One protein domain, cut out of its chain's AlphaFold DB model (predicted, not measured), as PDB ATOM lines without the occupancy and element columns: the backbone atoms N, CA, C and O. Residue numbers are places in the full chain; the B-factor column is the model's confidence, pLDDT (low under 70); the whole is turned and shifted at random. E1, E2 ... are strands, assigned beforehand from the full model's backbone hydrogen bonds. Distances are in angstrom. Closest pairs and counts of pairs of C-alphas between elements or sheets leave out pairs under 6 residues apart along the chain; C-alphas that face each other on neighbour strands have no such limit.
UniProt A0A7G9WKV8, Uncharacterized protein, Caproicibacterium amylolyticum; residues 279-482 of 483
ATOM      1  N   GLU A 279     163.220 149.579 141.138       63.25
ATOM      2  CA  GLU A 279     162.837 149.808 142.539       63.25
ATOM      3  C   GLU A 279     162.961 148.490 143.313       63.25
ATOM      4  O   GLU A 279     162.463 147.454 142.879       63.25
ATOM      5  N   ASN A 280     163.664 148.520 144.443       65.56
ATOM      6  CA  ASN A 280     163.855 147.365 145.314       65.56
ATOM      7  C   ASN A 280     162.858 147.398 146.473       65.56
ATOM      8  O   ASN A 280     162.235 148.420 146.773       65.56
ATOM      9  N   HIS A 281     162.712 146.260 147.143       67.50
ATOM     10  CA  HIS A 281     161.636 146.079 148.095       67.50
ATOM     11  C   HIS A 281     161.804 146.910 149.379       67.50
ATOM     12  O   HIS A 281     162.876 146.996 149.987       67.50
ATOM     13  N   MET A 282     160.681 147.468 149.830       60.34
ATOM     14  CA  MET A 282     160.531 148.123 151.127       60.34
ATOM     15  C   MET A 282     159.688 147.229 152.041       60.34
ATOM     16  O   MET A 282     158.607 146.791 151.656       60.34
ATOM     17  N   PHE A 283     160.144 146.998 153.267       59.81
ATOM     18  CA  PHE A 283     159.371 146.310 154.294       59.81
ATOM     19  C   PHE A 283     158.357 147.263 154.939       59.81
ATOM     20  O   PHE A 283     158.701 148.384 155.334       59.81
ATOM     21  N   GLY A 284     157.127 146.780 155.128       44.28
ATOM     22  CA  GLY A 284     156.140 147.366 156.037       44.28
ATOM     23  C   GLY A 284     156.027 146.552 157.329       44.28
ATOM     24  O   GLY A 284     156.150 145.329 157.304       44.28
ATOM     25  N   SER A 285     155.802 147.214 158.467       41.12
ATOM     26  CA  SER A 285     155.617 146.540 159.762       41.12
ATOM     27  C   SER A 285     154.271 145.815 159.845       41.12
ATOM     28  O   SER A 285     153.233 146.446 159.617       41.12
ATOM     29  N   ILE A 286     154.259 144.557 160.297       45.00
ATOM     30  CA  ILE A 286     153.054 143.884 160.808       45.00
ATOM     31  C   ILE A 286     153.386 143.296 162.188       45.00
ATOM     32  O   ILE A 286     153.958 142.215 162.305       45.00
ATOM     33  N   GLY A 287     153.030 144.011 163.260       47.72
ATOM     34  CA  GLY A 287     153.368 143.594 164.627       47.72
ATOM     35  C   GLY A 287     154.879 143.648 164.897       47.72
ATOM     36  O   GLY A 287     155.511 144.663 164.611       47.72
ATOM     37  N   ASP A 288     155.447 142.565 165.439       49.00
ATOM     38  CA  ASP A 288     156.877 142.456 165.794       49.00
ATOM     39  C   ASP A 288     157.783 141.972 164.645       49.00
ATOM     40  O   ASP A 288     159.003 141.891 164.830       49.00
ATOM     41  N   CYS A 289     157.204 141.661 163.477       48.53
ATOM     42  CA  CYS A 289     157.909 141.122 162.313       48.53
ATOM     43  C   CYS A 289     157.695 141.979 161.051       48.53
ATOM     44  O   CYS A 289     156.598 142.471 160.777       48.53
ATOM     45  N   PHE A 290     158.750 142.119 160.251       54.47
ATOM     46  CA  PHE A 290     158.738 142.792 158.945       54.47
ATOM     47  C   PHE A 290     158.864 141.761 157.837       54.47
ATOM     48  O   PHE A 290     159.943 141.229 157.707       54.47
ATOM     49  N   PHE A 291     157.852 141.472 157.027       52.50
ATOM     50  CA  PHE A 291     157.989 140.428 155.998       52.50
ATOM     51  C   PHE A 291     158.372 140.995 154.628       52.50
ATOM     52  O   PHE A 291     157.797 141.987 154.179       52.50
ATOM     53  N   LEU A 292     159.308 140.326 153.952       58.62
ATOM     54  CA  LEU A 292     159.464 140.368 152.499       58.62
ATOM     55  C   LEU A 292     159.174 138.990 151.916       58.62
ATOM     56  O   LEU A 292     159.881 138.030 152.232       58.62
ATOM     57  N   ASP A 293     158.186 138.934 151.026       51.41
ATOM     58  CA  ASP A 293     158.087 137.865 150.037       51.41
ATOM     59  C   ASP A 293     159.078 138.183 148.917       51.41
ATOM     60  O   ASP A 293     158.923 139.168 148.192       51.41
ATOM     61  N   PHE A 294     160.119 137.363 148.794       57.38
ATOM     62  CA  PHE A 294     160.975 137.373 147.614       57.38
ATOM     63  C   PHE A 294     160.405 136.413 146.570       57.38
ATOM     64  O   PHE A 294     159.817 135.391 146.932       57.38
ATOM     65  N   PRO A 295     160.591 136.690 145.269       50.22
ATOM     66  CA  PRO A 295     160.297 135.700 144.248       50.22
ATOM     67  C   PRO A 295     161.063 134.407 144.557       50.22
ATOM     68  O   PRO A 295     162.263 134.426 144.836       50.22
ATOM     69  N   THR A 296     160.356 133.280 144.473       47.28
ATOM     70  CA  THR A 296     160.782 131.910 144.829       47.28
ATOM     71  C   THR A 296     162.081 131.429 144.172       47.28
ATOM     72  O   THR A 296     162.606 130.379 144.526       47.28
ATOM     73  N   ASN A 297     162.619 132.189 143.223       51.81
ATOM     74  CA  ASN A 297     163.721 131.799 142.353       51.81
ATOM     75  C   ASN A 297     165.107 132.040 142.980       51.81
ATOM     76  O   ASN A 297     166.110 131.736 142.344       51.81
ATOM     77  N   LYS A 298     165.186 132.588 144.202       65.00
ATOM     78  CA  LYS A 298     166.455 132.922 144.881       65.00
ATOM     79  C   LYS A 298     166.749 132.101 146.139       65.00
ATOM     80  O   LYS A 298     167.492 132.548 147.003       65.00
ATOM     81  N   ASN A 299     166.151 130.917 146.282       74.88
ATOM     82  CA  ASN A 299     166.267 130.068 147.480       74.88
ATOM     83  C   ASN A 299     165.870 130.752 148.805       74.88
ATOM     84  O   ASN A 299     166.133 130.213 149.879       74.88
ATOM     85  N   ILE A 300     165.224 131.919 148.754       74.62
ATOM     86  CA  ILE A 300     164.732 132.663 149.913       74.62
ATOM     87  C   ILE A 300     163.222 132.492 149.955       74.62
ATOM     88  O   ILE A 300     162.515 132.846 149.015       74.62
ATOM     89  N   LYS A 301     162.740 131.948 151.067       75.38
ATOM     90  CA  LYS A 301     161.321 131.819 151.376       75.38
ATOM     91  C   LYS A 301     160.768 133.125 151.932       75.38
ATOM     92  O   LYS A 301     159.713 133.568 151.503       75.38
ATOM     93  N   SER A 302     161.449 133.712 152.912       74.12
ATOM     94  CA  SER A 302     161.045 134.978 153.517       74.12
ATOM     95  C   SER A 302     162.227 135.657 154.199       74.12
ATOM     96  O   SER A 302     163.170 135.000 154.639       74.12
ATOM     97  N   ILE A 303     162.178 136.981 154.307       77.06
ATOM     98  CA  ILE A 303     163.090 137.738 155.170       77.06
ATOM     99  C   ILE A 303     162.248 138.513 156.165       77.06
ATOM    100  O   ILE A 303     161.279 139.157 155.762       77.06
ATOM    101  N   TYR A 304     162.615 138.464 157.447       73.25
ATOM    102  CA  TYR A 304     161.990 139.309 158.448       73.25
ATOM    103  C   TYR A 304     162.854 139.737 159.616       73.25
ATOM    104  O   TYR A 304     163.654 138.978 160.144       73.25
ATOM    105  N   LEU A 305     162.655 140.975 160.063       74.94
ATOM    106  CA  LEU A 305     163.280 141.503 161.271       74.94
ATOM    107  C   LEU A 305     162.379 141.243 162.475       74.94
ATOM    108  O   LEU A 305     161.235 141.691 162.490       74.94
ATOM    109  N   ARG A 306     162.916 140.581 163.498       75.56
ATOM    110  CA  ARG A 306     162.296 140.462 164.815       75.56
ATOM    111  C   ARG A 306     162.782 141.604 165.706       75.56
ATOM    112  O   ARG A 306     163.961 141.684 166.040       75.56
ATOM    113  N   ARG A 307     161.871 142.505 166.088       69.94
ATOM    114  CA  ARG A 307     162.224 143.719 166.855       69.94
ATOM    115  C   ARG A 307     162.746 143.421 168.260       69.94
ATOM    116  O   ARG A 307     163.661 144.095 168.717       69.94
ATOM    117  N   SER A 308     162.168 142.427 168.934       71.50
ATOM    118  CA  SER A 308     162.431 142.143 170.352       71.50
ATOM    119  C   SER A 308     163.885 141.778 170.657       71.50
ATOM    120  O   SER A 308     164.377 142.104 171.733       71.50
ATOM    121  N   ASP A 309     164.570 141.128 169.718       74.88
ATOM    122  CA  ASP A 309     165.967 140.707 169.839       74.88
ATOM    123  C   ASP A 309     166.859 141.274 168.719       74.88
ATOM    124  O   ASP A 309     167.991 140.819 168.548       74.88
ATOM    125  N   ALA A 310     166.358 142.261 167.959       79.00
ATOM    126  CA  ALA A 310     167.059 142.901 166.843       79.00
ATOM    127  C   ALA A 310     167.651 141.896 165.831       79.00
ATOM    128  O   ALA A 310     168.721 142.121 165.261       79.00
ATOM    129  N   THR A 311     166.975 140.762 165.619       85.19
ATOM    130  CA  THR A 311     167.473 139.687 164.756       85.19
ATOM    131  C   THR A 311     166.774 139.712 163.407       85.19
ATOM    132  O   THR A 311     165.557 139.548 163.318       85.19
ATOM    133  N   LEU A 312     167.551 139.875 162.339       86.19
ATOM    134  CA  LEU A 312     167.088 139.631 160.984       86.19
ATOM    135  C   LEU A 312     167.126 138.127 160.709       86.19
ATOM    136  O   LEU A 312     168.167 137.483 160.829       86.19
ATOM    137  N   VAL A 313     165.985 137.570 160.345       85.31
ATOM    138  CA  VAL A 313     165.807 136.167 160.000       85.31
ATOM    139  C   VAL A 313     165.634 136.055 158.495       85.31
ATOM    140  O   VAL A 313     164.817 136.755 157.901       85.31
ATOM    141  N   ILE A 314     166.407 135.168 157.884       86.81
ATOM    142  CA  ILE A 314     166.329 134.827 156.468       86.81
ATOM    143  C   ILE A 314     165.912 133.359 156.420       86.81
ATOM    144  O   ILE A 314     166.696 132.466 156.743       86.81
ATOM    145  N   GLU A 315     164.653 133.107 156.079       85.12
ATOM    146  CA  GLU A 315     164.165 131.758 155.818       85.12
ATOM    147  C   GLU A 315     164.493 131.390 154.380       85.12
ATOM    148  O   GLU A 315     164.096 132.080 153.441       85.12
ATOM    149  N   ARG A 316     165.192 130.277 154.209       85.75
ATOM    150  CA  ARG A 316     165.602 129.732 152.923       85.75
ATOM    151  C   ARG A 316     164.813 128.469 152.606       85.75
ATOM    152  O   ARG A 316     164.318 127.781 153.498       85.75
ATOM    153  N   THR A 317     164.663 128.186 151.318       82.62
ATOM    154  CA  THR A 317     164.018 126.960 150.818       82.62
ATOM    155  C   THR A 317     165.013 125.819 150.598       82.62
ATOM    156  O   THR A 317     164.592 124.696 150.330       82.62
ATOM    157  N   ASP A 318     166.316 126.099 150.679       83.06
ATOM    158  CA  ASP A 318     167.399 125.124 150.549       83.06
ATOM    159  C   ASP A 318     167.766 124.470 151.900       83.06
ATOM    160  O   ASP A 318     167.143 124.712 152.937       83.06
ATOM    161  N   SER A 319     168.781 123.600 151.894       81.81
ATOM    162  CA  SER A 319     169.212 122.827 153.070       81.81
ATOM    163  C   SER A 319     169.787 123.668 154.215       81.81
ATOM    164  O   SER A 319     169.956 123.137 155.313       81.81
ATOM    165  N   ILE A 320     170.071 124.958 153.994       84.38
ATOM    166  CA  ILE A 320     170.546 125.879 155.036       84.38
ATOM    167  C   ILE A 320     169.405 126.194 156.018       84.38
ATOM    168  O   ILE A 320     169.635 126.375 157.215       84.38
ATOM    169  N   GLY A 321     168.155 126.209 155.542       87.00
ATOM    170  CA  GLY A 321     166.980 126.416 156.380       87.00
ATOM    171  C   GLY A 321     166.852 127.857 156.875       87.00
ATOM    172  O   GLY A 321     166.412 128.726 156.133       87.00
ATOM    173  N   VAL A 322     167.169 128.129 158.143       89.44
ATOM    174  CA  VAL A 322     166.942 129.448 158.764       89.44
ATOM    175  C   VAL A 322     168.261 130.084 159.172       89.44
ATOM    176  O   VAL A 322     168.931 129.603 160.085       89.44
ATOM    177  N   VAL A 323     168.580 131.220 158.557       89.50
ATOM    178  CA  VAL A 323     169.758 132.033 158.875       89.50
ATOM    179  C   VAL A 323     169.341 133.215 159.744       89.50
ATOM    180  O   VAL A 323     168.280 133.807 159.545       89.50
ATOM    181  N   LYS A 324     170.158 133.548 160.747       91.44
ATOM    182  CA  LYS A 324     169.894 134.639 161.693       91.44
ATOM    183  C   LYS A 324     171.081 135.588 161.733       91.44
ATOM    184  O   LYS A 324     172.177 135.168 162.083       91.44
ATOM    185  N   ALA A 325     170.836 136.858 161.445       88.75
ATOM    186  CA  ALA A 325     171.801 137.938 161.583       88.75
ATOM    187  C   ALA A 325     171.380 138.843 162.746       88.75
ATOM    188  O   ALA A 325     170.303 139.444 162.725       88.75
ATOM    189  N   LYS A 326     172.217 138.938 163.780       87.81
ATOM    190  CA  LYS A 326     171.958 139.812 164.928       87.81
ATOM    191  C   LYS A 326     172.424 141.222 164.610       87.81
ATOM    192  O   LYS A 326     173.604 141.537 164.688       87.81
ATOM    193  N   LEU A 327     171.479 142.090 164.280       85.81
ATOM    194  CA  LEU A 327     171.790 143.478 163.960       85.81
ATOM    195  C   LEU A 327     172.210 144.277 165.204       85.81
ATOM    196  O   LEU A 327     172.849 145.310 165.066       85.81
ATOM    197  N   SER A 328     171.913 143.799 166.415       78.12
ATOM    198  CA  SER A 328     172.437 144.374 167.664       78.12
ATOM    199  C   SER A 328     173.960 144.260 167.812       78.12
ATOM    200  O   SER A 328     174.535 144.964 168.634       78.12
ATOM    201  N   GLU A 329     174.625 143.414 167.018       80.00
ATOM    202  CA  GLU A 329     176.085 143.238 167.043       80.00
ATOM    203  C   GLU A 329     176.828 144.255 166.154       80.00
ATOM    204  O   GLU A 329     178.049 144.190 166.019       80.00
ATOM    205  N   LEU A 330     176.119 145.217 165.548       83.88
ATOM    206  CA  LEU A 330     176.754 146.284 164.774       83.88
ATOM    207  C   LEU A 330     177.618 147.175 165.668       83.88
ATOM    208  O   LEU A 330     177.137 147.780 166.625       83.88
ATOM    209  N   ASP A 331     178.880 147.349 165.284       82.19
ATOM    210  CA  ASP A 331     179.791 148.292 165.935       82.19
ATOM    211  C   ASP A 331     179.508 149.726 165.446       82.19
ATOM    212  O   ASP A 331     180.185 150.266 164.563       82.19
ATOM    213  N   LEU A 332     178.426 150.328 165.950       82.38
ATOM    214  CA  LEU A 332     178.085 151.723 165.674       82.38
ATOM    215  C   LEU A 332     178.850 152.646 166.621       82.38
ATOM    216  O   LEU A 332     178.598 152.664 167.819       82.38
ATOM    217  N   LYS A 333     179.737 153.475 166.066       81.12
ATOM    218  CA  LYS A 333     180.555 154.425 166.835       81.12
ATOM    219  C   LYS A 333     180.061 155.855 166.712       81.12
ATOM    220  O   LYS A 333     179.694 156.279 165.620       81.12
ATOM    221  N   ASP A 334     180.043 156.621 167.798       76.50
ATOM    222  CA  ASP A 334     179.740 158.054 167.796       76.50
ATOM    223  C   ASP A 334     180.802 158.862 167.016       76.50
ATOM    224  O   ASP A 334     181.746 158.321 166.438       76.50
ATOM    225  N   LYS A 335     180.655 160.191 166.987       72.94
ATOM    226  CA  LYS A 335     181.631 161.081 166.330       72.94
ATOM    227  C   LYS A 335     183.027 161.032 166.970       72.94
ATOM    228  O   LYS A 335     183.983 161.459 166.333       72.94
ATOM    229  N   ASN A 336     183.133 160.524 168.195       75.75
ATOM    230  CA  ASN A 336     184.367 160.386 168.962       75.75
ATOM    231  C   ASN A 336     184.933 158.954 168.910       75.75
ATOM    232  O   ASN A 336     185.925 158.667 169.580       75.75
ATOM    233  N   GLY A 337     184.325 158.053 168.129       75.19
ATOM    234  CA  GLY A 337     184.763 156.664 167.993       75.19
ATOM    235  C   GLY A 337     184.296 155.724 169.110       75.19
ATOM    236  O   GLY A 337     184.740 154.577 169.141       75.19
ATOM    237  N   GLN A 338     183.425 156.172 170.016       78.25
ATOM    238  CA  GLN A 338     182.906 155.366 171.122       78.25
ATOM    239  C   GLN A 338     181.703 154.528 170.683       78.25
ATOM    240  O   GLN A 338     180.852 155.054 169.962       78.25
ATOM    241  N   PRO A 339     181.588 153.257 171.112       79.81
ATOM    242  CA  PRO A 339     180.408 152.444 170.839       79.81
ATOM    243  C   PRO A 339     179.145 153.129 171.363       79.81
ATOM    244  O   PRO A 339     179.106 153.582 172.507       79.81
ATOM    245  N   VAL A 340     178.115 153.199 170.527       75.31
ATOM    246  CA  VAL A 340     176.812 153.763 170.878       75.31
ATOM    247  C   VAL A 340     175.852 152.605 171.096       75.31
ATOM    248  O   VAL A 340     175.623 151.860 170.142       75.31
ATOM    249  N   PRO A 341     175.291 152.425 172.304       75.75
ATOM    250  CA  PRO A 341     174.170 151.517 172.481       75.75
ATOM    251  C   PRO A 341     172.993 152.017 171.644       75.75
ATOM    252  O   PRO A 341     172.718 153.216 171.575       75.75
ATOM    253  N   PHE A 342     172.320 151.098 170.965       79.25
ATOM    254  CA  PHE A 342     171.177 151.434 170.135       79.25
ATOM    255  C   PHE A 342     170.125 150.339 170.195       79.25
ATOM    256  O   PHE A 342     170.407 149.164 170.441       79.25
ATOM    257  N   THR A 343     168.898 150.734 169.904       79.00
ATOM    258  CA  THR A 343     167.777 149.832 169.674       79.00
ATOM    259  C   THR A 343     167.331 149.946 168.226       79.00
ATOM    260  O   THR A 343     167.472 150.991 167.593       79.00
ATOM    261  N   ILE A 344     166.817 148.859 167.656       76.38
ATOM    262  CA  ILE A 344     166.290 148.896 166.291       76.38
ATOM    263  C   ILE A 344     164.819 149.266 166.361       76.38
ATOM    264  O   ILE A 344     163.975 148.480 166.793       76.38
ATOM    265  N   THR A 345     164.520 150.487 165.936       67.12
ATOM    266  CA  THR A 345     163.178 151.072 166.020       67.12
ATOM    267  C   THR A 345     162.457 151.091 164.688       67.12
ATOM    268  O   THR A 345     161.293 151.478 164.648       67.12
ATOM    269  N   ALA A 346     163.132 150.631 163.629       58.50
ATOM    270  CA  ALA A 346     162.664 150.609 162.253       58.50
ATOM    271  C   ALA A 346     161.170 150.277 162.147       58.50
ATOM    272  O   ALA A 346     160.777 149.152 162.415       58.50
ATOM    273  N   ASP A 347     160.360 151.255 161.730       57.00
ATOM    274  CA  ASP A 347     158.986 151.059 161.237       57.00
ATOM    275  C   ASP A 347     158.969 150.809 159.714       57.00
ATOM    276  O   ASP A 347     157.956 150.412 159.137       57.00
ATOM    277  N   LYS A 348     160.107 151.060 159.055       64.25
ATOM    278  CA  LYS A 348     160.381 150.787 157.645       64.25
ATOM    279  C   LYS A 348     161.812 150.298 157.506       64.25
ATOM    280  O   LYS A 348     162.713 150.807 158.169       64.25
ATOM    281  N   MET A 349     162.011 149.353 156.605       73.44
ATOM    282  CA  MET A 349     163.317 148.845 156.213       73.44
ATOM    283  C   MET A 349     163.331 148.749 154.688       73.44
ATOM    284  O   MET A 349     162.285 148.550 154.078       73.44
ATOM    285  N   ALA A 350     164.485 148.921 154.064       76.44
ATOM    286  CA  ALA A 350     164.682 148.644 152.645       76.44
ATOM    287  C   ALA A 350     165.613 147.442 152.517       76.44
ATOM    288  O   ALA A 350     166.559 147.338 153.301       76.44
ATOM    289  N   ALA A 351     165.385 146.560 151.548       81.69
ATOM    290  CA  ALA A 351     166.374 145.543 151.216       81.69
ATOM    291  C   ALA A 351     166.465 145.257 149.728       81.69
ATOM    292  O   ALA A 351     165.505 145.395 148.973       81.69
ATOM    293  N   ALA A 352     167.651 144.808 149.343       82.38
ATOM    294  CA  ALA A 352     167.938 144.292 148.026       82.38
ATOM    295  C   ALA A 352     168.872 143.088 148.132       82.38
ATOM    296  O   ALA A 352     169.766 143.048 148.980       82.38
ATOM    297  N   ILE A 353     168.677 142.122 147.241       81.00
ATOM    298  CA  ILE A 353     169.626 141.026 147.058       81.00
ATOM    299  C   ILE A 353     170.683 141.511 146.071       81.00
ATOM    300  O   ILE A 353     170.351 141.947 144.967       81.00
ATOM    301  N   LEU A 354     171.937 141.466 146.504       84.88
ATOM    302  CA  LEU A 354     173.099 141.810 145.698       84.88
ATOM    303  C   LEU A 354     173.363 140.721 144.641       84.88
ATOM    304  O   LEU A 354     172.878 139.598 144.798       84.88
ATOM    305  N   PRO A 355     174.123 141.017 143.570       80.31
ATOM    306  CA  PRO A 355     174.415 140.037 142.519       80.31
ATOM    307  C   PRO A 355     175.169 138.797 143.013       80.31
ATOM    308  O   PRO A 355     175.112 137.749 142.385       80.31
ATOM    309  N   ASP A 356     175.862 138.909 144.145       81.69
ATOM    310  CA  ASP A 356     176.608 137.831 144.794       81.69
ATOM    311  C   ASP A 356     175.834 137.166 145.943       81.69
ATOM    312  O   ASP A 356     176.430 136.652 146.888       81.69
ATOM    313  N   ASP A 357     174.503 137.228 145.889       78.88
ATOM    314  CA  ASP A 357     173.582 136.641 146.866       78.88
ATOM    315  C   ASP A 357     173.772 137.135 148.308       78.88
ATOM    316  O   ASP A 357     173.253 136.550 149.257       78.88
ATOM    317  N   ARG A 358     174.462 138.260 148.514       88.31
ATOM    318  CA  ARG A 358     174.431 138.979 149.793       88.31
ATOM    319  C   ARG A 358     173.162 139.819 149.899       88.31
ATOM    320  O   ARG A 358     172.517 140.163 148.912       88.31
ATOM    321  N   LEU A 359     172.768 140.161 151.117       88.00
ATOM    322  CA  LEU A 359     171.608 141.003 151.387       88.00
ATOM    323  C   LEU A 359     172.062 142.398 151.809       88.00
ATOM    324  O   LEU A 359     172.652 142.562 152.874       88.00
ATOM    325  N   LEU A 360     171.753 143.410 151.002       90.94
ATOM    326  CA  LEU A 360     171.839 144.804 151.419       90.94
ATOM    327  C   LEU A 360     170.557 145.170 152.156       90.94
ATOM    328  O   LEU A 360     169.461 144.991 151.627       90.94
ATOM    329  N   VAL A 361     170.699 145.730 153.350       89.31
ATOM    330  CA  VAL A 361     169.586 146.208 154.162       89.31
ATOM    331  C   VAL A 361     169.804 147.646 154.599       89.31
ATOM    332  O   VAL A 361     170.931 148.052 154.865       89.31
ATOM    333  N   SER A 362     168.724 148.411 154.727       89.44
ATOM    334  CA  SER A 362     168.728 149.726 155.362       89.44
ATOM    335  C   SER A 362     167.582 149.848 156.357       89.44
ATOM    336  O   SER A 362     166.439 149.551 156.023       89.44
ATOM    337  N   PHE A 363     167.885 150.269 157.579       86.44
ATOM    338  CA  PHE A 363     166.949 150.317 158.704       86.44
ATOM    339  C   PHE A 363     167.279 151.494 159.630       86.44
ATOM    340  O   PHE A 363     168.301 152.165 159.472       86.44
ATOM    341  N   THR A 364     166.393 151.764 160.585       86.94
ATOM    342  CA  THR A 364     166.573 152.818 161.592       86.94
ATOM    343  C   THR A 364     167.006 152.230 162.925       86.94
ATOM    344  O   THR A 364     166.436 151.239 163.389       86.94
ATOM    345  N   VAL A 365     167.985 152.883 163.542       86.75
ATOM    346  CA  VAL A 365     168.397 152.666 164.927       86.75
ATOM    347  C   VAL A 365     168.110 153.913 165.757       86.75
ATOM    348  O   VAL A 365     168.221 155.023 165.240       86.75
ATOM    349  N   GLU A 366     167.769 153.734 167.025       84.31
ATOM    350  CA  GLU A 366     167.561 154.799 168.007       84.31
ATOM    351  C   GLU A 366     168.588 154.645 169.131       84.31
ATOM    352  O   GLU A 366     168.749 153.543 169.661       84.31
ATOM    353  N   ASP A 367     169.307 155.720 169.457       81.69
ATOM    354  CA  ASP A 367     170.213 155.756 170.610       81.69
ATOM    355  C   ASP A 367     169.461 155.999 171.935       81.69
ATOM    356  O   ASP A 367     168.259 156.263 171.945       81.69
ATOM    357  N   ASP A 368     170.167 155.913 173.065       77.31
ATOM    358  CA  ASP A 368     169.579 156.107 174.403       77.31
ATOM    359  C   ASP A 368     168.963 157.508 174.614       77.31
ATOM    360  O   ASP A 368     168.090 157.682 175.468       77.31
ATOM    361  N   ASP A 369     169.388 158.502 173.828       75.19
ATOM    362  CA  ASP A 369     168.863 159.871 173.853       75.19
ATOM    363  C   ASP A 369     167.619 160.046 172.954       75.19
ATOM    364  O   ASP A 369     167.033 161.134 172.890       75.19
ATOM    365  N   GLY A 370     167.191 158.986 172.263       74.50
ATOM    366  CA  GLY A 370     166.047 158.985 171.357       74.50
ATOM    367  C   GLY A 370     166.348 159.534 169.958       74.50
ATOM    368  O   GLY A 370     165.423 159.887 169.215       74.50
ATOM    369  N   HIS A 371     167.623 159.662 169.575       81.56
ATOM    370  CA  HIS A 371     167.997 160.096 168.233       81.56
ATOM    371  C   HIS A 371     167.968 158.930 167.255       81.56
ATOM    372  O   HIS A 371     168.670 157.929 167.395       81.56
ATOM    373  N   ASN A 372     167.198 159.121 166.187       85.81
ATOM    374  CA  ASN A 372     167.109 158.165 165.100       85.81
ATOM    375  C   ASN A 372     168.267 158.351 164.114       85.81
ATOM    376  O   ASN A 372     168.582 159.467 163.704       85.81
ATOM    377  N   THR A 373     168.877 157.251 163.692       88.50
ATOM    378  CA  THR A 373     169.911 157.214 162.656       88.50
ATOM    379  C   THR A 373     169.576 156.120 161.656       88.50
ATOM    380  O   THR A 373     169.275 154.989 162.034       88.50
ATOM    381  N   CYS A 374     169.664 156.430 160.363       91.19
ATOM    382  CA  CYS A 374     169.534 155.408 159.335       91.19
ATOM    383  C   CYS A 374     170.879 154.700 159.118       91.19
ATOM    384  O   CYS A 374     171.922 155.343 158.977       91.19
ATOM    385  N   VAL A 375     170.865 153.371 159.090       91.94
ATOM    386  CA  VAL A 375     172.043 152.522 158.883       91.94
ATOM    387  C   VAL A 375     171.796 151.633 157.674       91.94
ATOM    388  O   VAL A 375     170.689 151.129 157.492       91.94
ATOM    389  N   ALA A 376     172.819 151.449 156.844       93.12
ATOM    390  CA  ALA A 376     172.873 150.388 155.848       93.12
ATOM    391  C   ALA A 376     173.841 149.298 156.307       93.12
ATOM    392  O   ALA A 376     174.895 149.616 156.857       93.12
ATOM    393  N   ALA A 377     173.510 148.035 156.062       92.75
ATOM    394  CA  ALA A 377     174.385 146.900 156.327       92.75
ATOM    395  C   ALA A 377     174.296 145.867 155.202       92.75
ATOM    396  O   ALA A 377     173.263 145.739 154.547       92.75
ATOM    397  N   VAL A 378     175.381 145.129 154.988       93.62
ATOM    398  CA  VAL A 378     175.439 143.999 154.056       93.62
ATOM    399  C   VAL A 378     175.590 142.724 154.864       93.62
ATOM    400  O   VAL A 378     176.472 142.629 155.715       93.62
ATOM    401  N   ILE A 379     174.724 141.756 154.600       91.69
ATOM    402  CA  ILE A 379     174.606 140.516 155.360       91.69
ATOM    403  C   ILE A 379     174.832 139.349 154.407       91.69
ATOM    404  O   ILE A 379     174.209 139.272 153.348       91.69
ATOM    405  N   ASP A 380     175.720 138.439 154.781       91.25
ATOM    406  CA  ASP A 380     175.858 137.157 154.104       91.25
ATOM    407  C   ASP A 380     174.610 136.305 154.379       91.25
ATOM    408  O   ASP A 380     174.280 136.001 155.527       91.25
ATOM    409  N   GLN A 381     173.897 135.928 153.319       85.75
ATOM    410  CA  GLN A 381     172.648 135.181 153.425       85.75
ATOM    411  C   GLN A 381     172.831 133.704 153.784       85.75
ATOM    412  O   GLN A 381     171.831 133.028 154.027       85.75
ATOM    413  N   ILE A 382     174.061 133.185 153.770       87.25
ATOM    414  CA  ILE A 382     174.387 131.805 154.143       87.25
ATOM    415  C   ILE A 382     174.768 131.756 155.621       87.25
ATOM    416  O   ILE A 382     174.249 130.934 156.372       87.25
ATOM    417  N   THR A 383     175.670 132.640 156.048       89.75
ATOM    418  CA  THR A 383     176.221 132.614 157.413       89.75
ATOM    419  C   THR A 383     175.486 133.530 158.389       89.75
ATOM    420  O   THR A 383     175.562 133.321 159.597       89.75
ATOM    421  N   GLY A 384     174.776 134.546 157.893       88.06
ATOM    422  CA  GLY A 384     174.199 135.615 158.710       88.06
ATOM    423  C   GLY A 384     175.227 136.651 159.175       88.06
ATOM    424  O   GLY A 384     174.879 137.543 159.948       88.06
ATOM    425  N   ALA A 385     176.483 136.552 158.724       91.62
ATOM    426  CA  ALA A 385     177.540 137.478 159.100       91.62
ATOM    427  C   ALA A 385     177.315 138.869 158.488       91.62
ATOM    428  O   ALA A 385     176.962 139.009 157.315       91.62
ATOM    429  N   ILE A 386     177.562 139.912 159.282       91.50
ATOM    430  CA  ILE A 386     177.543 141.298 158.811       91.50
ATOM    431  C   ILE A 386     178.895 141.597 158.154       91.50
ATOM    432  O   ILE A 386     179.927 141.656 158.816       91.50
ATOM    433  N   MET A 387     178.877 141.797 156.839       91.19
ATOM    434  CA  MET A 387     180.062 142.000 155.996       91.19
ATOM    435  C   MET A 387     180.518 143.464 155.940       91.19
ATOM    436  O   MET A 387     181.630 143.763 155.501       91.19
ATOM    437  N   GLY A 388     179.649 144.392 156.338       91.19
ATOM    438  CA  GLY A 388     179.929 145.822 156.384       91.19
ATOM    439  C   GLY A 388     178.689 146.623 156.756       91.19
ATOM    440  O   GLY A 388     177.564 146.180 156.517       91.19
ATOM    441  N   HIS A 389     178.895 147.801 157.342       93.12
ATOM    442  CA  HIS A 389     177.818 148.703 157.738       93.12
ATOM    443  C   HIS A 389     178.234 150.170 157.684       93.12
ATOM    444  O   HIS A 389     179.390 150.523 157.919       93.12
ATOM    445  N   TRP A 390     177.270 151.043 157.391       93.06
ATOM    446  CA  TRP A 390     177.486 152.478 157.227       93.06
ATOM    447  C   TRP A 390     176.321 153.274 157.794       93.06
ATOM    448  O   TRP A 390     175.155 152.957 157.555       93.06
ATOM    449  N   ARG A 391     176.638 154.368 158.490       91.94
ATOM    450  CA  ARG A 391     175.639 155.385 158.822       91.94
ATOM    451  C   ARG A 391     175.293 156.180 157.571       91.94
ATOM    452  O   ARG A 391     176.172 156.724 156.902       91.94
ATOM    453  N   LEU A 392     174.007 156.244 157.276       93.12
ATOM    454  CA  LEU A 392     173.463 157.026 156.183       93.12
ATOM    455  C   LEU A 392     173.174 158.459 156.651       93.12
ATOM    456  O   LEU A 392     172.987 158.719 157.840       93.12
ATOM    457  N   LYS A 393     173.146 159.414 155.715       93.19
ATOM    458  CA  LYS A 393     172.498 160.702 155.984       93.19
ATOM    459  C   LYS A 393     171.009 160.417 156.108       93.19
ATOM    460  O   LYS A 393     170.496 159.591 155.366       93.19
ATOM    461  N   GLY A 394     170.312 161.100 157.005       90.12
ATOM    462  CA  GLY A 394     168.901 160.826 157.257       90.12
ATOM    463  C   GLY A 394     168.658 159.978 158.506       90.12
ATOM    464  O   GLY A 394     169.569 159.381 159.073       90.12
ATOM    465  N   GLU A 395     167.402 159.932 158.932       88.38
ATOM    466  CA  GLU A 395     166.962 159.209 160.133       88.38
ATOM    467  C   GLU A 395     166.239 157.902 159.766       88.38
ATOM    468  O   GLU A 395     166.349 156.903 160.474       88.38
ATOM    469  N   PHE A 396     165.546 157.871 158.620       87.06
ATOM    470  CA  PHE A 396     164.718 156.739 158.196       87.06
ATOM    471  C   PHE A 396     164.951 156.347 156.735       87.06
ATOM    472  O   PHE A 396     165.125 157.239 155.896       87.06
ATOM    473  N   PRO A 397     164.876 155.049 156.388       87.00
ATOM    474  CA  PRO A 397     164.859 154.620 154.996       87.00
ATOM    475  C   PRO A 397     163.565 155.082 154.306       87.00
ATOM    476  O   PRO A 397     162.478 155.053 154.894       87.00
ATOM    477  N   PHE A 398     163.683 155.524 153.053       84.50
ATOM    478  CA  PHE A 398     162.560 155.997 152.241       84.50
ATOM    479  C   PHE A 398     162.313 155.114 151.016       84.50
ATOM    480  O   PHE A 398     161.211 154.584 150.884       84.50
ATOM    481  N   LYS A 399     163.316 154.960 150.144       83.50
ATOM    482  CA  LYS A 399     163.262 154.121 148.938       83.50
ATOM    483  C   LYS A 399     164.643 153.554 148.610       83.50
ATOM    484  O   LYS A 399     165.656 154.150 148.971       83.50
ATOM    485  N   LEU A 400     164.674 152.438 147.889       81.56
ATOM    486  CA  LEU A 400     165.896 151.803 147.402       81.56
ATOM    487  C   LEU A 400     165.736 151.464 145.924       81.56
ATOM    488  O   LEU A 400     164.742 150.863 145.537       81.56
ATOM    489  N   PHE A 401     166.719 151.831 145.110       80.50
ATOM    490  CA  PHE A 401     166.753 151.496 143.688       80.50
ATOM    491  C   PHE A 401     168.082 150.848 143.319       80.50
ATOM    492  O   PHE A 401     169.088 151.105 143.974       80.50
ATOM    493  N   SER A 402     168.099 150.057 142.255       77.44
ATOM    494  CA  SER A 402     169.314 149.568 141.610       77.44
ATOM    495  C   SER A 402     169.379 150.071 140.171       77.44
ATOM    496  O   SER A 402     168.369 150.110 139.473       77.44
ATOM    497  N   CYS A 403     170.557 150.511 139.747       76.25
ATOM    498  CA  CYS A 403     170.838 151.013 138.401       76.25
ATOM    499  C   CYS A 403     172.337 150.846 138.142       76.25
ATOM    500  O   CYS A 403     173.125 151.217 139.012       76.25
ATOM    501  N   ALA A 404     172.720 150.306 136.980       75.75
ATOM    502  CA  ALA A 404     174.121 150.094 136.588       75.75
ATOM    503  C   ALA A 404     174.969 149.396 137.680       75.75
ATOM    504  O   ALA A 404     176.011 149.895 138.100       75.75
ATOM    505  N   ASP A 405     174.469 148.285 138.238       78.75
ATOM    506  CA  ASP A 405     175.100 147.532 139.340       78.75
ATOM    507  C   ASP A 405     175.379 148.335 140.624       78.75
ATOM    508  O   ASP A 405     176.143 147.913 141.497       78.75
ATOM    509  N   LYS A 406     174.762 149.508 140.774       86.75
ATOM    510  CA  LYS A 406     174.825 150.344 141.976       86.75
ATOM    511  C   LYS A 406     173.472 150.395 142.659       86.75
ATOM    512  O   LYS A 406     172.429 150.267 142.021       86.75
ATOM    513  N   TYR A 407     173.494 150.639 143.966       89.69
ATOM    514  CA  TYR A 407     172.293 150.713 144.793       89.69
ATOM    515  C   TYR A 407     172.120 152.117 145.368       89.69
ATOM    516  O   TYR A 407     172.969 152.622 146.099       89.69
ATOM    517  N   TYR A 408     170.999 152.744 145.042       91.44
ATOM    518  CA  TYR A 408     170.646 154.115 145.374       91.44
ATOM    519  C   TYR A 408     169.722 154.111 146.587       91.44
ATOM    520  O   TYR A 408     168.541 153.768 146.499       91.44
ATOM    521  N   LEU A 409     170.288 154.486 147.727       93.56
ATOM    522  CA  LEU A 409     169.637 154.560 149.025       93.56
ATOM    523  C   LEU A 409     169.063 155.965 149.212       93.56
ATOM    524  O   LEU A 409     169.811 156.936 149.342       93.56
ATOM    525  N   PHE A 410     167.737 156.069 149.249       92.00
ATOM    526  CA  PHE A 410     167.038 157.295 149.608       92.00
ATOM    527  C   PHE A 410     166.576 157.219 151.052       92.00
ATOM    528  O   PHE A 410     165.920 156.262 151.470       92.00
ATOM    529  N   THR A 411     166.865 158.271 151.802       93.38
ATOM    530  CA  THR A 411     166.537 158.382 153.222       93.38
ATOM    531  C   THR A 411     165.809 159.690 153.497       93.38
ATOM    532  O   THR A 411     165.793 160.607 152.671       93.38
ATOM    533  N   GLN A 412     165.185 159.777 154.668       90.88
ATOM    534  CA  GLN A 412     164.461 160.961 155.110       90.88
ATOM    535  C   GLN A 412     164.747 161.304 156.579       90.88
ATOM    536  O   GLN A 412     165.034 160.419 157.382       90.88
ATOM    537  N   SER A 413     164.619 162.580 156.940       88.88
ATOM    538  CA  SER A 413     164.663 163.085 158.323       88.88
ATOM    539  C   SER A 413     163.431 163.913 158.655       88.88
ATOM    540  O   SER A 413     162.847 164.552 157.773       88.88
ATOM    541  N   LEU A 414     163.071 163.955 159.936       82.56
ATOM    542  CA  LEU A 414     162.085 164.896 160.455       82.56
ATOM    543  C   LEU A 414     162.618 166.333 160.390       82.56
ATOM    544  O   LEU A 414     163.789 166.608 160.659       82.56
ATOM    545  N   VAL A 415     161.736 167.280 160.078       76.56
ATOM    546  CA  VAL A 415     162.029 168.712 160.186       76.56
ATOM    547  C   VAL A 415     161.565 169.193 161.557       76.56
ATOM    548  O   VAL A 415     160.381 169.139 161.863       76.56
ATOM    549  N   LYS A 416     162.467 169.727 162.392       73.88
ATOM    550  CA  LYS A 416     162.130 170.159 163.770       73.88
ATOM    551  C   LYS A 416     160.947 171.136 163.849       73.88
ATOM    552  O   LYS A 416     160.268 171.206 164.868       73.88
ATOM    553  N   THR A 417     160.721 171.916 162.795       68.44
ATOM    554  CA  THR A 417     159.703 172.972 162.732       68.44
ATOM    555  C   THR A 417     158.438 172.595 161.950       68.44
ATOM    556  O   THR A 417     157.603 173.473 161.747       68.44
ATOM    557  N   SER A 418     158.276 171.344 161.503       54.75
ATOM    558  CA  SER A 418     157.075 170.874 160.788       54.75
ATOM    559  C   SER A 418     156.780 169.405 161.103       54.75
ATOM    560  O   SER A 418     157.686 168.591 161.257       54.75
ATOM    561  N   PHE A 419     155.501 169.040 161.196       53.72
ATOM    562  CA  PHE A 419     155.088 167.643 161.357       53.72
ATOM    563  C   PHE A 419     155.020 166.887 160.046       53.72
ATOM    564  O   PHE A 419     155.141 165.656 160.050       53.72
ATOM    565  N   VAL A 420     154.818 167.600 158.943       56.34
ATOM    566  CA  VAL A 420     154.590 167.000 157.629       56.34
ATOM    567  C   VAL A 420     155.854 167.057 156.781       56.34
ATOM    568  O   VAL A 420     156.154 166.079 156.100       56.34
ATOM    569  N   ASP A 421     156.633 168.136 156.884       68.69
ATOM    570  CA  ASP A 421     157.850 168.263 156.094       68.69
ATOM    571  C   ASP A 421     158.886 167.214 156.497       68.69
ATOM    572  O   ASP A 421     159.093 166.879 157.674       68.69
ATOM    573  N   ARG A 422     159.558 166.691 155.478       80.00
ATOM    574  CA  ARG A 422     160.678 165.767 155.601       80.00
ATOM    575  C   ARG A 422     161.827 166.274 154.751       80.00
ATOM    576  O   ARG A 422     161.603 166.836 153.681       80.00
ATOM    577  N   VAL A 423     163.050 166.057 155.224       88.69
ATOM    578  CA  VAL A 423     164.257 166.308 154.427       88.69
ATOM    579  C   VAL A 423     164.706 165.006 153.797       88.69
ATOM    580  O   VAL A 423     164.929 164.045 154.525       88.69
ATOM    581  N   TYR A 424     164.862 164.984 152.478       90.50
ATOM    582  CA  TYR A 424     165.264 163.808 151.711       90.50
ATOM    583  C   TYR A 424     166.734 163.880 151.296       90.50
ATOM    584  O   TYR A 424     167.209 164.941 150.878       90.50
ATOM    585  N   TYR A 425     167.423 162.742 151.373       95.62
ATOM    586  CA  TYR A 425     168.822 162.569 150.973       95.62
ATOM    587  C   TYR A 425     168.973 161.354 150.052       95.62
ATOM    588  O   TYR A 425     168.113 160.472 150.031       95.62
ATOM    589  N   MET A 426     170.087 161.302 149.316       94.94
ATOM    590  CA  MET A 426     170.434 160.184 148.438       94.94
ATOM    591  C   MET A 426     171.906 159.801 148.592       94.94
ATOM    592  O   MET A 426     172.792 160.662 148.622       94.94
ATOM    593  N   GLN A 427     172.166 158.500 148.669       96.38
ATOM    594  CA  GLN A 427     173.498 157.910 148.776       96.38
ATOM    595  C   GLN A 427     173.601 156.687 147.869       96.38
ATOM    596  O   GLN A 427     172.593 156.046 147.587       96.38
ATOM    597  N   ILE A 428     174.807 156.368 147.403       95.31
ATOM    598  CA  ILE A 428     175.040 155.262 146.469       95.31
ATOM    599  C   ILE A 428     175.986 154.253 147.105       95.31
ATOM    600  O   ILE A 428     177.100 154.601 147.500       95.31
ATOM    601  N   TYR A 429     175.533 153.008 147.182       95.62
ATOM    602  CA  TYR A 429     176.323 151.845 147.548       95.62
ATOM    603  C   TYR A 429     176.837 151.141 146.287       95.62
ATOM    604  O   TYR A 429     176.072 150.889 145.354       95.62
ATOM    605  N   ASP A 430     178.129 150.812 146.282       93.25
ATOM    606  CA  ASP A 430     178.758 150.000 145.242       93.25
ATOM    607  C   ASP A 430     179.113 148.610 145.797       93.25
ATOM    608  O   ASP A 430     180.010 148.513 146.646       93.25
ATOM    609  N   PRO A 431     178.461 147.534 145.318       90.44
ATOM    610  CA  PRO A 431     178.764 146.166 145.727       90.44
ATOM    611  C   PRO A 431     180.212 145.755 145.455       90.44
ATOM    612  O   PRO A 431     180.802 145.055 146.279       90.44
ATOM    613  N   ALA A 432     180.799 146.222 144.345       90.56
ATOM    614  CA  ALA A 432     182.155 145.853 143.939       90.56
ATOM    615  C   ALA A 432     183.219 146.427 144.887       90.56
ATOM    616  O   ALA A 432     184.250 145.807 145.130       90.56
ATOM    617  N   GLN A 433     182.954 147.607 145.454       90.88
ATOM    618  CA  GLN A 433     183.846 148.266 146.411       90.88
ATOM    619  C   GLN A 433     183.449 148.026 147.872       90.88
ATOM    620  O   GLN A 433     184.166 148.477 148.767       90.88
ATOM    621  N   ASN A 434     182.310 147.367 148.114       90.50
ATOM    622  CA  ASN A 434     181.717 147.148 149.432       90.50
ATOM    623  C   ASN A 434     181.719 148.424 150.294       90.50
ATOM    624  O   ASN A 434     182.222 148.422 151.417       90.50
ATOM    625  N   LYS A 435     181.242 149.551 149.746       94.62
ATOM    626  CA  LYS A 435     181.164 150.832 150.470       94.62
ATOM    627  C   LYS A 435     180.145 151.790 149.859       94.62
ATOM    628  O   LYS A 435     179.769 151.668 148.693       94.62
ATOM    629  N   ILE A 436     179.760 152.804 150.635       95.69
ATOM    630  CA  ILE A 436     179.079 153.991 150.103       95.69
ATOM    631  C   ILE A 436     180.093 154.809 149.297       95.69
ATOM    632  O   ILE A 436     181.054 155.338 149.855       95.69
ATOM    633  N   VAL A 437     179.895 154.890 147.983       95.62
ATOM    634  CA  VAL A 437     180.811 155.559 147.041       95.62
ATOM    635  C   VAL A 437     180.441 157.013 146.783       95.62
ATOM    636  O   VAL A 437     181.309 157.814 146.450       95.62
ATOM    637  N   HIS A 438     179.170 157.375 146.972       95.88
ATOM    638  CA  HIS A 438     178.695 158.740 146.763       95.88
ATOM    639  C   HIS A 438     177.615 159.117 147.767       95.88
ATOM    640  O   HIS A 438     176.780 158.303 148.160       95.88
ATOM    641  N   THR A 439     177.619 160.381 148.170       96.00
ATOM    642  CA  THR A 439     176.545 161.003 148.942       96.00
ATOM    643  C   THR A 439     176.201 162.305 148.251       96.00
ATOM    644  O   THR A 439     177.061 163.180 148.144       96.00
ATOM    645  N   ALA A 440     174.954 162.439 147.801       94.12
ATOM    646  CA  ALA A 440     174.525 163.652 147.128       94.12
ATOM    647  C   ALA A 440     174.742 164.875 148.042       94.12
ATOM    648  O   ALA A 440     174.449 164.814 149.249       94.12
ATOM    649  N   PRO A 441     175.293 165.977 147.505       91.56
ATOM    650  CA  PRO A 441     175.424 167.213 148.260       91.56
ATOM    651  C   PRO A 441     174.060 167.870 148.497       91.56
ATOM    652  O   PRO A 441     173.890 168.560 149.502       91.56
ATOM    653  N   GLU A 442     173.091 167.645 147.608       93.00
ATOM    654  CA  GLU A 442     171.752 168.211 147.717       93.00
ATOM    655  C   GLU A 442     170.899 167.502 148.777       93.00
ATOM    656  O   GLU A 442     170.998 166.294 149.006       93.00
ATOM    657  N   SER A 443     169.996 168.266 149.385       92.50
ATOM    658  CA  SER A 443     168.887 167.751 150.177       92.50
ATOM    659  C   SER A 443     167.632 168.576 149.913       92.50
ATOM    660  O   SER A 443     167.710 169.757 149.569       92.50
ATOM    661  N   TYR A 444     166.466 167.950 150.060       85.75
ATOM    662  CA  TYR A 444     165.186 168.574 149.720       85.75
ATOM    663  C   TYR A 444     164.221 168.491 150.893       85.75
ATOM    664  O   TYR A 444     163.879 167.394 151.322       85.75
ATOM    665  N   SER A 445     163.776 169.643 151.402       87.12
ATOM    666  CA  SER A 445     162.738 169.727 152.436       87.12
ATOM    667  C   SER A 445     161.370 169.859 151.778       87.12
ATOM    668  O   SER A 445     161.085 170.893 151.175       87.12
ATOM    669  N   LEU A 446     160.535 168.826 151.878       72.00
ATOM    670  CA  LEU A 446     159.251 168.747 151.181       72.00
ATOM    671  C   LEU A 446     158.131 168.332 152.135       72.00
ATOM    672  O   LEU A 446     158.298 167.396 152.912       72.00
ATOM    673  N   GLY A 447     156.973 168.987 152.013       60.62
ATOM    674  CA  GLY A 447     155.742 168.669 152.756       60.62
ATOM    675  C   GLY A 447     154.955 167.474 152.222       60.62
ATOM    676  O   GLY A 447     153.849 167.194 152.675       60.62
ATOM    677  N   SER A 448     155.491 166.775 151.229       62.19
ATOM    678  CA  SER A 448     154.944 165.531 150.697       62.19
ATOM    679  C   SER A 448     156.092 164.639 150.249       62.19
ATOM    680  O   SER A 448     157.114 165.146 149.783       62.19
ATOM    681  N   ALA A 449     155.905 163.322 150.346       63.59
ATOM    682  CA  ALA A 449     156.891 162.365 149.864       63.59
ATOM    683  C   ALA A 449     157.141 162.564 148.357       63.59
ATOM    684  O   ALA A 449     156.179 162.501 147.587       63.59
ATOM    685  N   PRO A 450     158.388 162.829 147.922       65.50
ATOM    686  CA  PRO A 450     158.698 163.011 146.516       65.50
ATOM    687  C   PRO A 450     158.630 161.680 145.777       65.50
ATOM    688  O   PRO A 450     158.979 160.624 146.312       65.50
ATOM    689  N   HIS A 451     158.258 161.747 144.506       67.62
ATOM    690  CA  HIS A 451     158.488 160.650 143.582       67.62
ATOM    691  C   HIS A 451     159.926 160.724 143.064       67.62
ATOM    692  O   HIS A 451     160.421 161.805 142.738       67.62
ATOM    693  N   ILE A 452     160.594 159.572 142.985       71.88
ATOM    694  CA  ILE A 452     161.865 159.444 142.268       71.88
ATOM    695  C   ILE A 452     161.493 159.295 140.796       71.88
ATOM    696  O   ILE A 452     160.959 158.269 140.394       71.88
ATOM    697  N   GLY A 453     161.645 160.381 140.041       59.06
ATOM    698  CA  GLY A 453     161.043 160.527 138.720       59.06
ATOM    699  C   GLY A 453     161.866 159.890 137.607       59.06
ATOM    700  O   GLY A 453     161.314 159.214 136.747       59.06
ATOM    701  N   SER A 454     163.182 160.115 137.578       64.88
ATOM    702  CA  SER A 454     164.024 159.553 136.519       64.88
ATOM    703  C   SER A 454     165.499 159.506 136.893       64.88
ATOM    704  O   SER A 454     166.020 160.448 137.487       64.88
ATOM    705  N   PHE A 455     166.171 158.438 136.479       70.94
ATOM    706  CA  PHE A 455     167.620 158.289 136.526       70.94
ATOM    707  C   PHE A 455     168.169 158.742 135.170       70.94
ATOM    708  O   PHE A 455     167.900 158.121 134.146       70.94
ATOM    709  N   ASP A 456     168.876 159.867 135.143       67.19
ATOM    710  CA  ASP A 456     169.504 160.445 133.952       67.19
ATOM    711  C   ASP A 456     171.028 160.285 134.034       67.19
ATOM    712  O   ASP A 456     171.575 159.981 135.086       67.19
ATOM    713  N   SER A 457     171.737 160.517 132.934       67.75
ATOM    714  CA  SER A 457     173.183 160.279 132.782       67.75
ATOM    715  C   SER A 457     174.089 160.896 133.857       67.75
ATOM    716  O   SER A 457     175.237 160.486 133.984       67.75
ATOM    717  N   ASN A 458     173.622 161.896 134.607       74.62
ATOM    718  CA  ASN A 458     174.384 162.555 135.668       74.62
ATOM    719  C   ASN A 458     173.528 163.005 136.864       74.62
ATOM    720  O   ASN A 458     173.958 163.857 137.651       74.62
ATOM    721  N   CYS A 459     172.290 162.527 136.983       79.69
ATOM    722  CA  CYS A 459     171.431 162.920 138.092       79.69
ATOM    723  C   CYS A 459     170.230 162.001 138.270       79.69
ATOM    724  O   CYS A 459     169.772 161.365 137.326       79.69
ATOM    725  N   VAL A 460     169.646 162.044 139.464       77.25
ATOM    726  CA  VAL A 460     168.330 161.468 139.736       77.25
ATOM    727  C   VAL A 460     167.328 162.588 139.991       77.25
ATOM    728  O   VAL A 460     167.477 163.365 140.934       77.25
ATOM    729  N   TRP A 461     166.311 162.689 139.143       74.69
ATOM    730  CA  TRP A 461     165.248 163.682 139.248       74.69
ATOM    731  C   TRP A 461     164.219 163.291 140.303       74.69
ATOM    732  O   TRP A 461     163.816 162.131 140.393       74.69
ATOM    733  N   ILE A 462     163.739 164.284 141.048       71.50
ATOM    734  CA  ILE A 462     162.600 164.148 141.955       71.50
ATOM    735  C   ILE A 462     161.440 165.023 141.493       71.50
ATOM    736  O   ILE A 462     161.635 166.148 141.031       71.50
ATOM    737  N   SER A 463     160.219 164.521 141.636       59.00
ATOM    738  CA  SER A 463     158.998 165.203 141.204       59.00
ATOM    739  C   SER A 463     157.911 165.136 142.272       59.00
ATOM    740  O   SER A 463     157.940 164.312 143.190       59.00
ATOM    741  N   LYS A 464     156.926 166.031 142.151       54.03
ATOM    742  CA  LYS A 464     155.752 166.051 143.037       54.03
ATOM    743  C   LYS A 464     154.777 164.916 142.736       54.03
ATOM    744  O   LYS A 464     154.065 164.458 143.623       54.03
ATOM    745  N   HIS A 465     154.757 164.476 141.485       48.75
ATOM    746  CA  HIS A 465     153.839 163.481 140.956       48.75
ATOM    747  C   HIS A 465     154.614 162.471 140.106       48.75
ATOM    748  O   HIS A 465     155.614 162.817 139.470       48.75
ATOM    749  N   SER A 466     154.139 161.227 140.068       41.69
ATOM    750  CA  SER A 466     154.708 160.152 139.240       41.69
ATOM    751  C   SER A 466     154.577 160.400 137.732       41.69
ATOM    752  O   SER A 466     155.241 159.726 136.952       41.69
ATOM    753  N   ASN A 467     153.760 161.372 137.308       41.50
ATOM    754  CA  ASN A 467     153.588 161.749 135.902       41.50
ATOM    755  C   ASN A 467     154.708 162.661 135.360       41.50
ATOM    756  O   ASN A 467     154.716 162.970 134.171       41.50
ATOM    757  N   GLY A 468     155.644 163.094 136.216       43.38
ATOM    758  CA  GLY A 468     156.806 163.890 135.816       43.38
ATOM    759  C   GLY A 468     156.491 165.316 135.353       43.38
ATOM    760  O   GLY A 468     157.372 165.940 134.771       43.38
ATOM    761  N   GLU A 469     155.281 165.838 135.598       38.53
ATOM    762  CA  GLU A 469     154.846 167.122 135.020       38.53
ATOM    763  C   GLU A 469     155.602 168.351 135.542       38.53
ATOM    764  O   GLU A 469     155.617 169.347 134.839       38.53
ATOM    765  N   ASP A 470     156.305 168.273 136.679       49.12
ATOM    766  CA  ASP A 470     157.239 169.317 137.127       49.12
ATOM    767  C   ASP A 470     158.312 168.722 138.068       49.12
ATOM    768  O   ASP A 470     157.974 168.236 139.163       49.12
ATOM    769  N   PRO A 471     159.609 168.722 137.696       60.22
ATOM    770  CA  PRO A 471     160.667 168.312 138.607       60.22
ATOM    771  C   PRO A 471     160.789 169.314 139.761       60.22
ATOM    772  O   PRO A 471     160.977 170.510 139.559       60.22
ATOM    773  N   ILE A 472     160.726 168.803 140.990       68.69
ATOM    774  CA  ILE A 472     160.991 169.572 142.214       68.69
ATOM    775  C   ILE A 472     162.488 169.894 142.311       68.69
ATOM    776  O   ILE A 472     162.881 170.943 142.817       68.69
ATOM    777  N   GLY A 473     163.327 168.973 141.842       77.69
ATOM    778  CA  GLY A 473     164.773 169.073 141.934       77.69
ATOM    779  C   GLY A 473     165.467 167.830 141.394       77.69
ATOM    780  O   GLY A 473     164.834 166.938 140.826       77.69
ATOM    781  N   LYS A 474     166.784 167.770 141.579       84.31
ATOM    782  CA  LYS A 474     167.621 166.634 141.188       84.31
ATOM    783  C   LYS A 474     168.756 166.389 142.178       84.31
ATOM    784  O   LYS A 474     169.348 167.335 142.693       84.31
ATOM    785  N   PHE A 475     169.082 165.131 142.422       88.31
ATOM    786  CA  PHE A 475     170.322 164.749 143.088       88.31
ATOM    787  C   PHE A 475     171.407 164.580 142.035       88.31
ATOM    788  O   PHE A 475     171.217 163.824 141.082       88.31
ATOM    789  N   THR A 476     172.529 165.278 142.176       90.50
ATOM    790  CA  THR A 476     173.623 165.164 141.205       90.50
ATOM    791  C   THR A 476     174.393 163.863 141.438       90.50
ATOM    792  O   THR A 476     174.759 163.539 142.573       90.50
ATOM    793  N   VAL A 477     174.653 163.119 140.359       86.38
ATOM    794  CA  VAL A 477     175.380 161.844 140.386       86.38
ATOM    795  C   VAL A 477     176.538 161.882 139.384       86.38
ATOM    796  O   VAL A 477     176.334 162.269 138.232       86.38
ATOM    797  N   PRO A 478     177.761 161.500 139.792       88.75
ATOM    798  CA  PRO A 478     178.873 161.298 138.866       88.75
ATOM    799  C   PRO A 478     178.504 160.330 137.731       88.75
ATOM    800  O   PRO A 478     177.866 159.306 137.964       88.75
ATOM    801  N   LYS A 479     178.887 160.656 136.489       82.94
ATOM    802  CA  LYS A 479     178.496 159.876 135.298       82.94
ATOM    803  C   LYS A 479     178.970 158.423 135.355       82.94
ATOM    804  O   LYS A 479     178.277 157.538 134.877       82.94
ATOM    805  N   ASP A 480     180.138 158.192 135.941       82.56
ATOM    806  CA  ASP A 480     180.741 156.877 136.161       82.56
ATOM    807  C   ASP A 480     179.928 155.982 137.105       82.56
ATOM    808  O   ASP A 480     180.086 154.770 137.069       82.56
ATOM    809  N   LEU A 481     179.043 156.558 137.924       80.31
ATOM    810  CA  LEU A 481     178.151 155.800 138.804       80.31
ATOM    811  C   LEU A 481     176.772 155.533 138.178       80.31
ATOM    812  O   LEU A 481     175.991 154.782 138.758       80.31
ATOM    813  N   MET A 482     176.471 156.147 137.025       72.25
ATOM    814  CA  MET A 482     175.204 156.008 136.288       72.25
ATOM    815  C   MET A 482     175.299 155.070 135.073       72.25
ATOM    816  O   MET A 482     174.269 154.823 134.444       72.25
TER     817      MET A 482
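What this domain is: This is residues 279 to 482 of the 483 residues of an uncharacterized protein of Caproicibacterium amylolyticum (UniProt A0A7G9WKV8). Four strand meanders stand in a row, and the first two, E1 to E5 and E7 to E10, belong to one large sheet that folds round on itself into a loose, incompletely closed barrel. On the outer side of E7 to E10 packs a second, twisted sheet, E11 to E15, and the small sheet E16 to E18 is partly face to face with that one at the far end of the row. The printed part has 204 residues, with no named helix and 18 named strands, E1 to E18 in order along the chain: all strand. The ten-strand and five-strand sheets are branched, and the neighbour pairs in the three sheets are antiparallel. The whole is compact, with a radius of gyration of the C-alphas of 16.9 A, and spans 50 by 41 by 33 A.

Where its parts are: The largest sheet holds E1, residues 282 to 286, E2, 289 to 292, E3, 300 to 306, E4, 311 to 316, E5, 322 to 326, E6, 342 to 344, E7, 348 to 353, E8, 358 to 367, E9, 372 to 380, and E10, 386 to 391. E1 begins at C-alpha 282, (160.531, 148.123, 151.127). E8, the longest strand by residues, measures 27.1 A, begins at C-alpha 358, (174.431, 138.979, 149.793), and bends by 50 degrees at residue 364; E9 measures 25.3 A. The second sheet holds E11, residues 396 to 403, 21.5 A long, E12, 406 to 414, 26.7 A, E13, 422 to 430, 26.1 A, E14, 435 to 439, and E15, 444 to 446. The third holds E16, residues 451 to 456, E17, 459 to 463, and E18, 471 to 476, which ends at C-alpha 476, (173.623, 165.164, 141.205).

How they stand to each other: In the largest sheet E8 has three neighbours: E6, beside residues 365 to 367, and E7, beside 358 to 363, lie on one side of it, and E9 on the other side. N 361 and O 377 of the hairpin E8 and E9 are 2.8 A apart, and N 350 and O 362 of E7 and E8 also 2.8 A. E10 is the antiparallel neighbour of E9, with N 376 and O 390 at 2.9 A. E1 pairs with E7 over residues 282 to 284, N 283 and O 349 being 2.8 A apart, and with E2 over residues 285 to 286. E1 to E5 form a meander, each strand the antiparallel neighbour of the one before; N 304 and O 313 of E3 and E4 are 2.8 A apart. The closest C-alphas of the edge strands E5 and E10 are those of Ala 325 and Ile 386, at 7.2 A. The sheets form a stack of sheets, face to face in turn. The second faces the largest with 81 pairs of C-alphas within 10 A; the closest C-alphas of E7 and E11 are those of Met 349 and Pro 397, at 6.1 A. On one side of E13 lies E12, with N 409 and O 427 at 2.8 A, and on the other side lie E14 and E15. The third sheet faces the second with 21 such pairs; the closest C-alphas of E13 and E18 are those of Met 426 and Phe 475, at 7.0 A. Within it, N 453 and O 461 of the hairpin E16 and E17 are 2.8 A apart. E1 and E18 are apart.

The domain as a whole: The two C-alphas farthest apart, those of Ser 319 and Thr 417, are 51.9 A from each other. The printed part has no cut. The link E5 to E6, residues 327 to 341, is long. The mean pLDDT of the printed part is 77.9, with 49 residues under 70, among them residues 279 to 298 and 463 to 472.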